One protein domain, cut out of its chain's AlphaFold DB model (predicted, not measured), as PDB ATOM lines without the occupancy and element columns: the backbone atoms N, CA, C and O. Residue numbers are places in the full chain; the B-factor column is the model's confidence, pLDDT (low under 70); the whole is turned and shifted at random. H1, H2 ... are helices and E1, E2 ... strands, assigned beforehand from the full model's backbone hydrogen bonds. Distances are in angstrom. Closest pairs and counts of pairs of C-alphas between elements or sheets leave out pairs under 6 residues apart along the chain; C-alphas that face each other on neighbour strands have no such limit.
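AT A GLANCE: This is residues 29 to 98 of the 99 residues of an uncharacterized protein of Candidatus Magnetoglobus multicellularis str. Araruama (UniProt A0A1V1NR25). Three helices, H1, H2 and H3, lie side by side with their lines nearly aligned and their centres making a triangle, and a small two-stranded hairpin, E1 and E2, sits at one end of them. Before H1, residues 29 to 34 run back along H1 on its side away from H3. The printed part has 70 residues, with three named helices and two named strands in the order H1 H2 E1 E2 H3; the sheet, E1 - E2, is antiparallel, and the class is mixed, helices and strands. The whole is compact, with a radius of gyration of the C-alphas of 11.2 A and spans of 33 by 23 by 19 A.

HOW THE PARTS SIT: Look first at the hairpin of E1, residues 74 to 78, and E2, residues 84 to 87: N 74 and O 87 are 2.8 A apart and N 85 and O 77 are 3.1 A apart, within hydrogen-bond range. H1, residues 40 to 52, and H2, residues 56 to 69, form a helical hairpin; they touch, closest at the C-alphas of Gly 47 and Ala 59, 4.3 A, at a shallow tilt of 17 degrees, opposite ways. H3, residues 89 to 96, touches H2, closest at the C-alphas of Leu 63 and Pro 89, 5.9 A, at a shallow tilt of 16 degrees, opposite ways. H1 and H3 only just touch, with 3 pairs of C-alphas within 8 A, the closest being Tyr 44 and Pro 89, 7.0 A. E1 is apart from H1 and H3. In H1, H2 and H3 every O i to N i+4 pair is within hydrogen-bond range.

IN THESE COORDINATES: Find C-alpha 40 at (27.002, -43.893, 15.707); from there H1 runs 18.6 A. H2 covers 20.3 A, E1 9.7 A and E2 9.3 A. H3 runs 10.8 A to C-alpha 96 at (10.921, -52.805, 18.507).

THE WHOLE: The C-alphas of Val 82 and Ile 98 are the two farthest apart, 34.0 A. The printed part has no cut, and the four links between elements are tight. Mean pLDDT of the printed part is 91.0, and no printed residue is under 70.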
ATOM      1  N   CYS A  29      12.594 -37.089  21.318       74.56
ATOM      2  CA  CYS A  29      12.632 -37.893  22.539       74.56
ATOM      3  C   CYS A  29      14.066 -38.247  22.965       74.56
ATOM      4  O   CYS A  29      14.230 -39.041  23.874       74.56
ATOM      5  N   CYS A  30      15.114 -37.684  22.353       80.19
ATOM      6  CA  CYS A  30      16.496 -37.985  22.705       80.19
ATOM      7  C   CYS A  30      17.108 -36.973  23.681       80.19
ATOM      8  O   CYS A  30      17.190 -35.778  23.396       80.19
ATOM      9  N   ILE A  31      17.662 -37.494  24.778       75.44
ATOM     10  CA  ILE A  31      18.601 -36.781  25.644       75.44
ATOM     11  C   ILE A  31      19.889 -37.605  25.703       75.44
ATOM     12  O   ILE A  31      19.876 -38.718  26.219       75.44
ATOM     13  N   THR A  32      20.994 -37.065  25.186       76.00
ATOM     14  CA  THR A  32      22.334 -37.635  25.397       76.00
ATOM     15  C   THR A  32      22.972 -37.013  26.634       76.00
ATOM     16  O   THR A  32      22.841 -35.806  26.852       76.00
ATOM     17  N   GLU A  33      23.720 -37.789  27.424       72.19
ATOM     18  CA  GLU A  33      24.417 -37.259  28.615       72.19
ATOM     19  C   GLU A  33      25.518 -36.236  28.258       72.19
ATOM     20  O   GLU A  33      25.952 -35.444  29.098       72.19
ATOM     21  N   GLY A  34      25.972 -36.226  26.999       77.81
ATOM     22  CA  GLY A  34      27.018 -35.339  26.491       77.81
ATOM     23  C   GLY A  34      26.628 -34.525  25.254       77.81
ATOM     24  O   GLY A  34      25.473 -34.448  24.847       77.81
ATOM     25  N   LEU A  35      27.641 -33.906  24.635       83.69
ATOM     26  CA  LEU A  35      27.484 -33.218  23.354       83.69
ATOM     27  C   LEU A  35      27.181 -34.236  22.250       83.69
ATOM     28  O   LEU A  35      28.030 -35.082  21.970       83.69
ATOM     29  N   PHE A  36      26.049 -34.058  21.572       87.81
ATOM     30  CA  PHE A  36      25.689 -34.813  20.378       87.81
ATOM     31  C   PHE A  36      26.658 -34.502  19.224       87.81
ATOM     32  O   PHE A  36      26.678 -33.388  18.691       87.81
ATOM     33  N   LYS A  37      27.493 -35.472  18.838       89.00
ATOM     34  CA  LYS A  37      28.536 -35.313  17.803       89.00
ATOM     35  C   LYS A  37      28.125 -35.884  16.444       89.00
ATOM     36  O   LYS A  37      28.933 -35.829  15.517       89.00
ATOM     37  N   GLY A  38      26.914 -36.428  16.319       89.81
ATOM     38  CA  GLY A  38      26.443 -37.091  15.101       89.81
ATOM     39  C   GLY A  38      27.224 -38.367  14.778       89.81
ATOM     40  O   GLY A  38      27.419 -38.700  13.609       89.81
ATOM     41  N   LYS A  39      27.737 -39.059  15.798       91.50
ATOM     42  CA  LYS A  39      28.406 -40.355  15.649       91.50
ATOM     43  C   LYS A  39      27.437 -41.492  15.921       91.50
ATOM     44  O   LYS A  39      26.382 -41.295  16.515       91.50
ATOM     45  N   TRP A  40      27.819 -42.697  15.499       93.94
ATOM     46  CA  TRP A  40      27.002 -43.893  15.707       93.94
ATOM     47  C   TRP A  40      26.637 -44.080  17.185       93.94
ATOM     48  O   TRP A  40      25.524 -44.513  17.461       93.94
ATOM     49  N   GLU A  41      27.538 -43.731  18.115       92.19
ATOM     50  CA  GLU A  41      27.275 -43.829  19.551       92.19
ATOM     51  C   GLU A  41      26.168 -42.875  20.018       92.19
ATOM     52  O   GLU A  41      25.307 -43.305  20.777       92.19
ATOM     53  N   ASP A  42      26.129 -41.640  19.504       91.81
ATOM     54  CA  ASP A  42      25.124 -40.644  19.894       91.81
ATOM     55  C   ASP A  42      23.727 -41.080  19.423       91.81
ATOM     56  O   ASP A  42      22.762 -41.068  20.181       91.81
ATOM     57  N   TYR A  43      23.626 -41.533  18.169       94.38
ATOM     58  CA  TYR A  43      22.378 -42.064  17.617       94.38
ATOM     59  C   TYR A  43      21.925 -43.341  18.333       94.38
ATOM     60  O   TYR A  43      20.732 -43.559  18.518       94.38
ATOM     61  N   TYR A  44      22.862 -44.193  18.745       95.00
ATOM     62  CA  TYR A  44      22.530 -45.409  19.479       95.00
ATOM     63  C   TYR A  44      21.991 -45.107  20.879       95.00
ATOM     64  O   TYR A  44      20.956 -45.651  21.251       95.00
ATOM     65  N   GLU A  45      22.642 -44.203  21.614       93.19
ATOM     66  CA  GLU A  45      22.188 -43.735  22.929       93.19
ATOM     67  C   GLU A  45      20.789 -43.110  22.838       93.19
ATOM     68  O   GLU A  45      19.898 -43.488  23.598       93.19
ATOM     69  N   CYS A  46      20.551 -42.261  21.829       93.50
ATOM     70  CA  CYS A  46      19.216 -41.737  21.535       93.50
ATOM     71  C   CYS A  46      18.180 -42.838  21.295       93.50
ATOM     72  O   CYS A  46      17.067 -42.756  21.812       93.50
ATOM     73  N   GLY A  47      18.529 -43.855  20.501       94.62
ATOM     74  CA  GLY A  47      17.643 -44.979  20.204       94.62
ATOM     75  C   GLY A  47      17.230 -45.727  21.470       94.62
ATOM     76  O   GLY A  47      16.040 -45.946  21.681       94.62
ATOM     77  N   LEU A  48      18.193 -46.045  22.340       94.12
ATOM     78  CA  LEU A  48      17.935 -46.700  23.627       94.12
ATOM     79  C   LEU A  48      17.060 -45.843  24.545       94.12
ATOM     80  O   LEU A  48      16.068 -46.332  25.082       94.12
ATOM     81  N   PHE A  49      17.370 -44.555  24.671       92.69
ATOM     82  CA  PHE A  49      16.572 -43.647  25.487       92.69
ATOM     83  C   PHE A  49      15.128 -43.538  24.962       92.69
ATOM     84  O   PHE A  49      14.176 -43.560  25.738       92.69
ATOM     85  N   CYS A  50      14.938 -43.500  23.639       93.00
ATOM     86  CA  CYS A  50      13.604 -43.512  23.036       93.00
ATOM     87  C   CYS A  50      12.841 -44.813  23.333       93.00
ATOM     88  O   CYS A  50      11.634 -44.752  23.559       93.00
ATOM     89  N   ILE A  51      13.516 -45.972  23.366       93.50
ATOM     90  CA  ILE A  51      12.907 -47.250  23.777       93.50
ATOM     91  C   ILE A  51      12.404 -47.155  25.222       93.50
ATOM     92  O   ILE A  51      11.256 -47.506  25.488       93.50
ATOM     93  N   GLU A  52      13.220 -46.629  26.139       92.19
ATOM     94  CA  GLU A  52      12.852 -46.461  27.556       92.19
ATOM     95  C   GLU A  52      11.679 -45.495  27.774       92.19
ATOM     96  O   GLU A  52      10.973 -45.583  28.779       92.19
ATOM     97  N   LYS A  53      11.474 -44.556  26.847       92.31
ATOM     98  CA  LYS A  53      10.369 -43.586  26.861       92.31
ATOM     99  C   LYS A  53       9.179 -43.987  25.993       92.31
ATOM    100  O   LYS A  53       8.266 -43.184  25.840       92.31
ATOM    101  N   GLU A  54       9.189 -45.196  25.431       92.25
ATOM    102  CA  GLU A  54       8.134 -45.718  24.549       92.25
ATOM    103  C   GLU A  54       7.936 -44.892  23.254       92.25
ATOM    104  O   GLU A  54       6.925 -44.987  22.559       92.25
ATOM    105  N   CYS A  55       8.946 -44.110  22.866       92.12
ATOM    106  CA  CYS A  55       9.001 -43.322  21.635       92.12
ATOM    107  C   CYS A  55       9.459 -44.187  20.442       92.12
ATOM    108  O   CYS A  55      10.465 -43.894  19.788       92.12
ATOM    109  N   TYR A  56       8.756 -45.286  20.154       93.00
ATOM    110  CA  TYR A  56       9.268 -46.352  19.276       93.00
ATOM    111  C   TYR A  56       9.566 -45.914  17.835       93.00
ATOM    112  O   TYR A  56      10.567 -46.340  17.260       93.00
ATOM    113  N   ALA A  57       8.749 -45.033  17.249       92.62
ATOM    114  CA  ALA A  57       8.984 -44.541  15.889       92.62
ATOM    115  C   ALA A  57      10.333 -43.807  15.773       92.62
ATOM    116  O   ALA A  57      11.127 -44.096  14.878       92.62
ATOM    117  N   GLN A  58      10.627 -42.926  16.734       93.00
ATOM    118  CA  GLN A  58      11.898 -42.201  16.800       93.00
ATOM    119  C   GLN A  58      13.062 -43.143  17.140       93.00
ATOM    120  O   GLN A  58      14.144 -43.012  16.568       93.00
ATOM    121  N   ALA A  59      12.839 -44.149  17.994       94.94
ATOM    122  CA  ALA A  59      13.847 -45.165  18.288       94.94
ATOM    123  C   ALA A  59      14.311 -45.897  17.018       94.94
ATOM    124  O   ALA A  59      15.513 -46.047  16.796       94.94
ATOM    125  N   VAL A  60      13.379 -46.296  16.142       95.88
ATOM    126  CA  VAL A  60      13.710 -46.943  14.861       95.88
ATOM    127  C   VAL A  60      14.537 -46.016  13.968       95.88
ATOM    128  O   VAL A  60      15.522 -46.461  13.373       95.88
ATOM    129  N   GLU A  61      14.175 -44.736  13.871       95.25
ATOM    130  CA  GLU A  61      14.928 -43.757  13.078       95.25
ATOM    131  C   GLU A  61      16.363 -43.598  13.584       95.25
ATOM    132  O   GLU A  61      17.308 -43.683  12.793       95.25
ATOM    133  N   TYR A  62      16.547 -43.439  14.894       96.19
ATOM    134  CA  TYR A  62      17.867 -43.305  15.505       96.19
ATOM    135  C   TYR A  62      18.713 -44.574  15.366       96.19
ATOM    136  O   TYR A  62      19.882 -44.493  14.980       96.19
ATOM    137  N   LEU A  63      18.131 -45.758  15.576       96.56
ATOM    138  CA  LEU A  63      18.841 -47.024  15.376       96.56
ATOM    139  C   LEU A  63      19.233 -47.234  13.907       96.56
ATOM    140  O   LEU A  63      20.333 -47.712  13.630       96.56
ATOM    141  N   ASN A  64      18.393 -46.825  12.951       97.19
ATOM    142  CA  ASN A  64      18.749 -46.856  11.530       97.19
ATOM    143  C   ASN A  64      19.886 -45.878  11.198       97.19
ATOM    144  O   ASN A  64      20.780 -46.226  10.423       97.19
ATOM    145  N   GLN A  65      19.904 -44.687  11.804       96.75
ATOM    146  CA  GLN A  65      21.015 -43.744  11.654       96.75
ATOM    147  C   GLN A  65      22.312 -44.314  12.240       96.75
ATOM    148  O   GLN A  65      23.343 -44.294  11.562       96.75
ATOM    149  N   ALA A  66      22.259 -44.928  13.427       96.50
ATOM    150  CA  ALA A  66      23.405 -45.615  14.017       96.50
ATOM    151  C   ALA A  66      23.930 -46.724  13.086       96.50
ATOM    152  O   ALA A  66      25.124 -46.751  12.782       96.50
ATOM    153  N   LEU A  67      23.033 -47.568  12.560       97.38
ATOM    154  CA  LEU A  67      23.356 -48.641  11.613       97.38
ATOM    155  C   LEU A  67      23.966 -48.126  10.308       97.38
ATOM    156  O   LEU A  67      24.856 -48.771   9.762       97.38
ATOM    157  N   SER A  68      23.530 -46.963   9.816       97.31
ATOM    158  CA  SER A  68      24.078 -46.366   8.592       97.31
ATOM    159  C   SER A  68      25.555 -45.975   8.728       97.31
ATOM    160  O   SER A  68      26.305 -46.034   7.755       97.31
ATOM    161  N   ILE A  69      25.987 -45.622   9.943       96.12
ATOM    162  CA  ILE A  69      27.372 -45.241  10.253       96.12
ATOM    163  C   ILE A  69      28.178 -46.469  10.686       96.12
ATOM    164  O   ILE A  69      29.356 -46.610  10.343       96.12
ATOM    165  N   LYS A  70      27.559 -47.363  11.464       95.50
ATOM    166  CA  LYS A  70      28.202 -48.551  12.011       95.50
ATOM    167  C   LYS A  70      27.259 -49.748  12.016       95.50
ATOM    168  O   LYS A  70      26.423 -49.910  12.884       95.50
ATOM    169  N   THR A  71      27.475 -50.654  11.078       95.81
ATOM    170  CA  THR A  71      26.609 -51.825  10.895       95.81
ATOM    171  C   THR A  71      26.944 -53.004  11.807       95.81
ATOM    172  O   THR A  71      26.116 -53.877  12.004       95.81
ATOM    173  N   ILE A  72      28.166 -53.098  12.328       94.50
ATOM    174  CA  ILE A  72      28.620 -54.323  13.000       94.50
ATOM    175  C   ILE A  72      28.282 -54.274  14.489       94.50
ATOM    176  O   ILE A  72      28.877 -53.490  15.233       94.50
ATOM    177  N   ASP A  73      27.412 -55.187  14.910       95.38
ATOM    178  CA  ASP A  73      27.138 -55.498  16.311       95.38
ATOM    179  C   ASP A  73      28.412 -55.953  17.031       95.38
ATOM    180  O   ASP A  73      29.168 -56.806  16.551       95.38
ATOM    181  N   LYS A  74      28.673 -55.381  18.208       95.62
ATOM    182  CA  LYS A  74      29.882 -55.668  18.974       95.62
ATOM    183  C   LYS A  74      29.702 -55.394  20.464       95.62
ATOM    184  O   LYS A  74      29.309 -54.309  20.880       95.62
ATOM    185  N   ARG A  75      30.125 -56.367  21.273       93.56
ATOM    186  CA  ARG A  75      30.274 -56.221  22.727       93.56
ATOM    187  C   ARG A  75      31.509 -55.382  23.080       93.56
ATOM    188  O   ARG A  75      32.541 -55.535  22.421       93.56
ATOM    189  N   MET A  76      31.433 -54.578  24.143       91.00
ATOM    190  CA  MET A  76      32.535 -53.743  24.655       91.00
ATOM    191  C   MET A  76      33.242 -52.948  23.550       91.00
ATOM    192  O   MET A  76      34.465 -53.004  23.367       91.00
ATOM    193  N   ILE A  77      32.462 -52.230  22.755       93.12
ATOM    194  CA  ILE A  77      33.007 -51.351  21.741       93.12
ATOM    195  C   ILE A  77      33.489 -50.047  22.373       93.12
ATOM    196  O   ILE A  77      32.835 -49.471  23.238       93.12
ATOM    197  N   ARG A  78      34.666 -49.583  21.945       90.12
ATOM    198  CA  ARG A  78      35.213 -48.301  22.391       90.12
ATOM    199  C   ARG A  78      34.436 -47.161  21.740       90.12
ATOM    200  O   ARG A  78      34.375 -47.100  20.509       90.12
ATOM    201  N   THR A  79      33.895 -46.263  22.553       86.62
ATOM    202  CA  THR A  79      33.352 -44.973  22.107       86.62
ATOM    203  C   THR A  79      34.446 -43.906  22.159       86.62
ATOM    204  O   THR A  79      35.581 -44.183  22.564       86.62
ATOM    205  N   TYR A  80      34.160 -42.680  21.708       73.38
ATOM    206  CA  TYR A  80      35.088 -41.563  21.899       73.38
ATOM    207  C   TYR A  80      35.289 -41.265  23.401       73.38
ATOM    208  O   TYR A  80      34.532 -40.508  24.002       73.38
ATOM    209  N   GLY A  81      36.332 -41.863  23.987       70.94
ATOM    210  CA  GLY A  81      36.680 -41.802  25.408       70.94
ATOM    211  C   GLY A  81      37.411 -43.072  25.876       70.94
ATOM    212  O   GLY A  81      37.949 -43.827  25.067       70.94
ATOM    213  N   VAL A  82      37.428 -43.305  27.193       74.44
ATOM    214  CA  VAL A  82      37.866 -44.572  27.829       74.44
ATOM    215  C   VAL A  82      36.696 -45.514  28.154       74.44
ATOM    216  O   VAL A  82      36.914 -46.619  28.647       74.44
ATOM    217  N   HIS A  83      35.462 -45.104  27.850       81.81
ATOM    218  CA  HIS A  83      34.259 -45.897  28.080       81.81
ATOM    219  C   HIS A  83      34.074 -46.966  26.996       81.81
ATOM    220  O   HIS A  83      34.419 -46.783  25.825       81.81
ATOM    221  N   MET A  84      33.534 -48.108  27.412       90.06
ATOM    222  CA  MET A  84      33.155 -49.203  26.530       90.06
ATOM    223  C   MET A  84      31.678 -49.489  26.741       90.06
ATOM    224  O   MET A  84      31.239 -49.597  27.884       90.06
ATOM    225  N   ILE A  85      30.940 -49.608  25.642       91.69
ATOM    226  CA  ILE A  85      29.512 -49.925  25.663       91.69
ATOM    227  C   ILE A  85      29.249 -51.207  24.885       91.69
ATOM    228  O   ILE A  85      30.050 -51.614  24.040       91.69
ATOM    229  N   ASP A  86      28.111 -51.828  25.150       94.25
ATOM    230  CA  ASP A  86      27.594 -52.907  24.323       94.25
ATOM    231  C   ASP A  86      26.745 -52.318  23.196       94.25
ATOM    232  O   ASP A  86      25.800 -51.572  23.443       94.25
ATOM    233  N   TYR A  87      27.110 -52.632  21.953       95.94
ATOM    234  CA  TYR A  87      26.473 -52.095  20.756       95.94
ATOM    235  C   TYR A  87      25.807 -53.215  19.961       95.94
ATOM    236  O   TYR A  87      26.487 -53.975  19.267       95.94
ATOM    237  N   PHE A  88      24.482 -53.321  20.069       97.31
ATOM    238  CA  PHE A  88      23.676 -54.342  19.390       97.31
ATOM    239  C   PHE A  88      22.465 -53.730  18.664       97.31
ATOM    240  O   PHE A  88      21.333 -54.148  18.894       97.31
ATOM    241  N   PRO A  89      22.665 -52.739  17.776       96.44
ATOM    242  CA  PRO A  89      21.569 -51.989  17.160       96.44
ATOM    243  C   PRO A  89      20.577 -52.862  16.378       96.44
ATOM    244  O   PRO A  89      19.401 -52.516  16.312       96.44
ATOM    245  N   HIS A  90      21.014 -53.985  15.795       96.56
ATOM    246  CA  HIS A  90      20.103 -54.923  15.133       96.56
ATOM    247  C   HIS A  90      19.146 -55.566  16.128       96.56
ATOM    248  O   HIS A  90      17.943 -55.551  15.900       96.56
ATOM    249  N   ARG A  91      19.679 -56.059  17.249       95.94
ATOM    250  CA  ARG A  91      18.900 -56.665  18.332       95.94
ATOM    251  C   ARG A  91      17.881 -55.684  18.908       95.94
ATOM    252  O   ARG A  91      16.707 -56.022  19.006       95.94
ATOM    253  N   GLU A  92      18.324 -54.468  19.236       96.00
ATOM    254  CA  GLU A  92      17.436 -53.432  19.781       96.00
ATOM    255  C   GLU A  92      16.315 -53.089  18.798       96.00
ATOM    256  O   GLU A  92      15.146 -52.986  19.169       96.00
ATOM    257  N   LYS A  93      16.650 -52.989  17.508       95.38
ATOM    258  CA  LYS A  93      15.670 -52.716  16.459       95.38
ATOM    259  C   LYS A  93      14.710 -53.887  16.237       95.38
ATOM    260  O   LYS A  93      13.537 -53.660  15.970       95.38
ATOM    261  N   GLU A  94      15.180 -55.127  16.326       94.12
ATOM    262  CA  GLU A  94      14.330 -56.317  16.219       94.12
ATOM    263  C   GLU A  94      13.310 -56.382  17.357       94.12
ATOM    264  O   GLU A  94      12.145 -56.681  17.101       94.12
ATOM    265  N   TRP A  95      13.707 -56.033  18.586       91.81
ATOM    266  CA  TRP A  95      12.775 -55.957  19.714       91.81
ATOM    267  C   TRP A  95      11.653 -54.943  19.489       91.81
ATOM    268  O   TRP A  95      10.509 -55.238  19.829       91.81
ATOM    269  N   LEU A  96      11.937 -53.810  18.844       92.94
ATOM    270  CA  LEU A  96      10.921 -52.805  18.507       92.94
ATOM    271  C   LEU A  96       9.833 -53.310  17.553       92.94
ATOM    272  O   LEU A  96       8.730 -52.782  17.575       92.94
ATOM    273  N   PHE A  97      10.116 -54.308  16.713       90.56
ATOM    274  CA  PHE A  97       9.117 -54.874  15.797       90.56
ATOM    275  C   PHE A  97       8.222 -55.939  16.442       90.56
ATOM    276  O   PHE A  97       7.300 -56.433  15.796       90.56
ATOM    277  N   ILE A  98       8.524 -56.333  17.680       90.25
ATOM    278  CA  ILE A  98       7.790 -57.359  18.428       90.25
ATOM    279  C   ILE A  98       6.836 -56.725  19.459       90.25
ATOM    280  O   ILE A  98       5.907 -57.396  19.909       90.25
TER     281      ILE A  98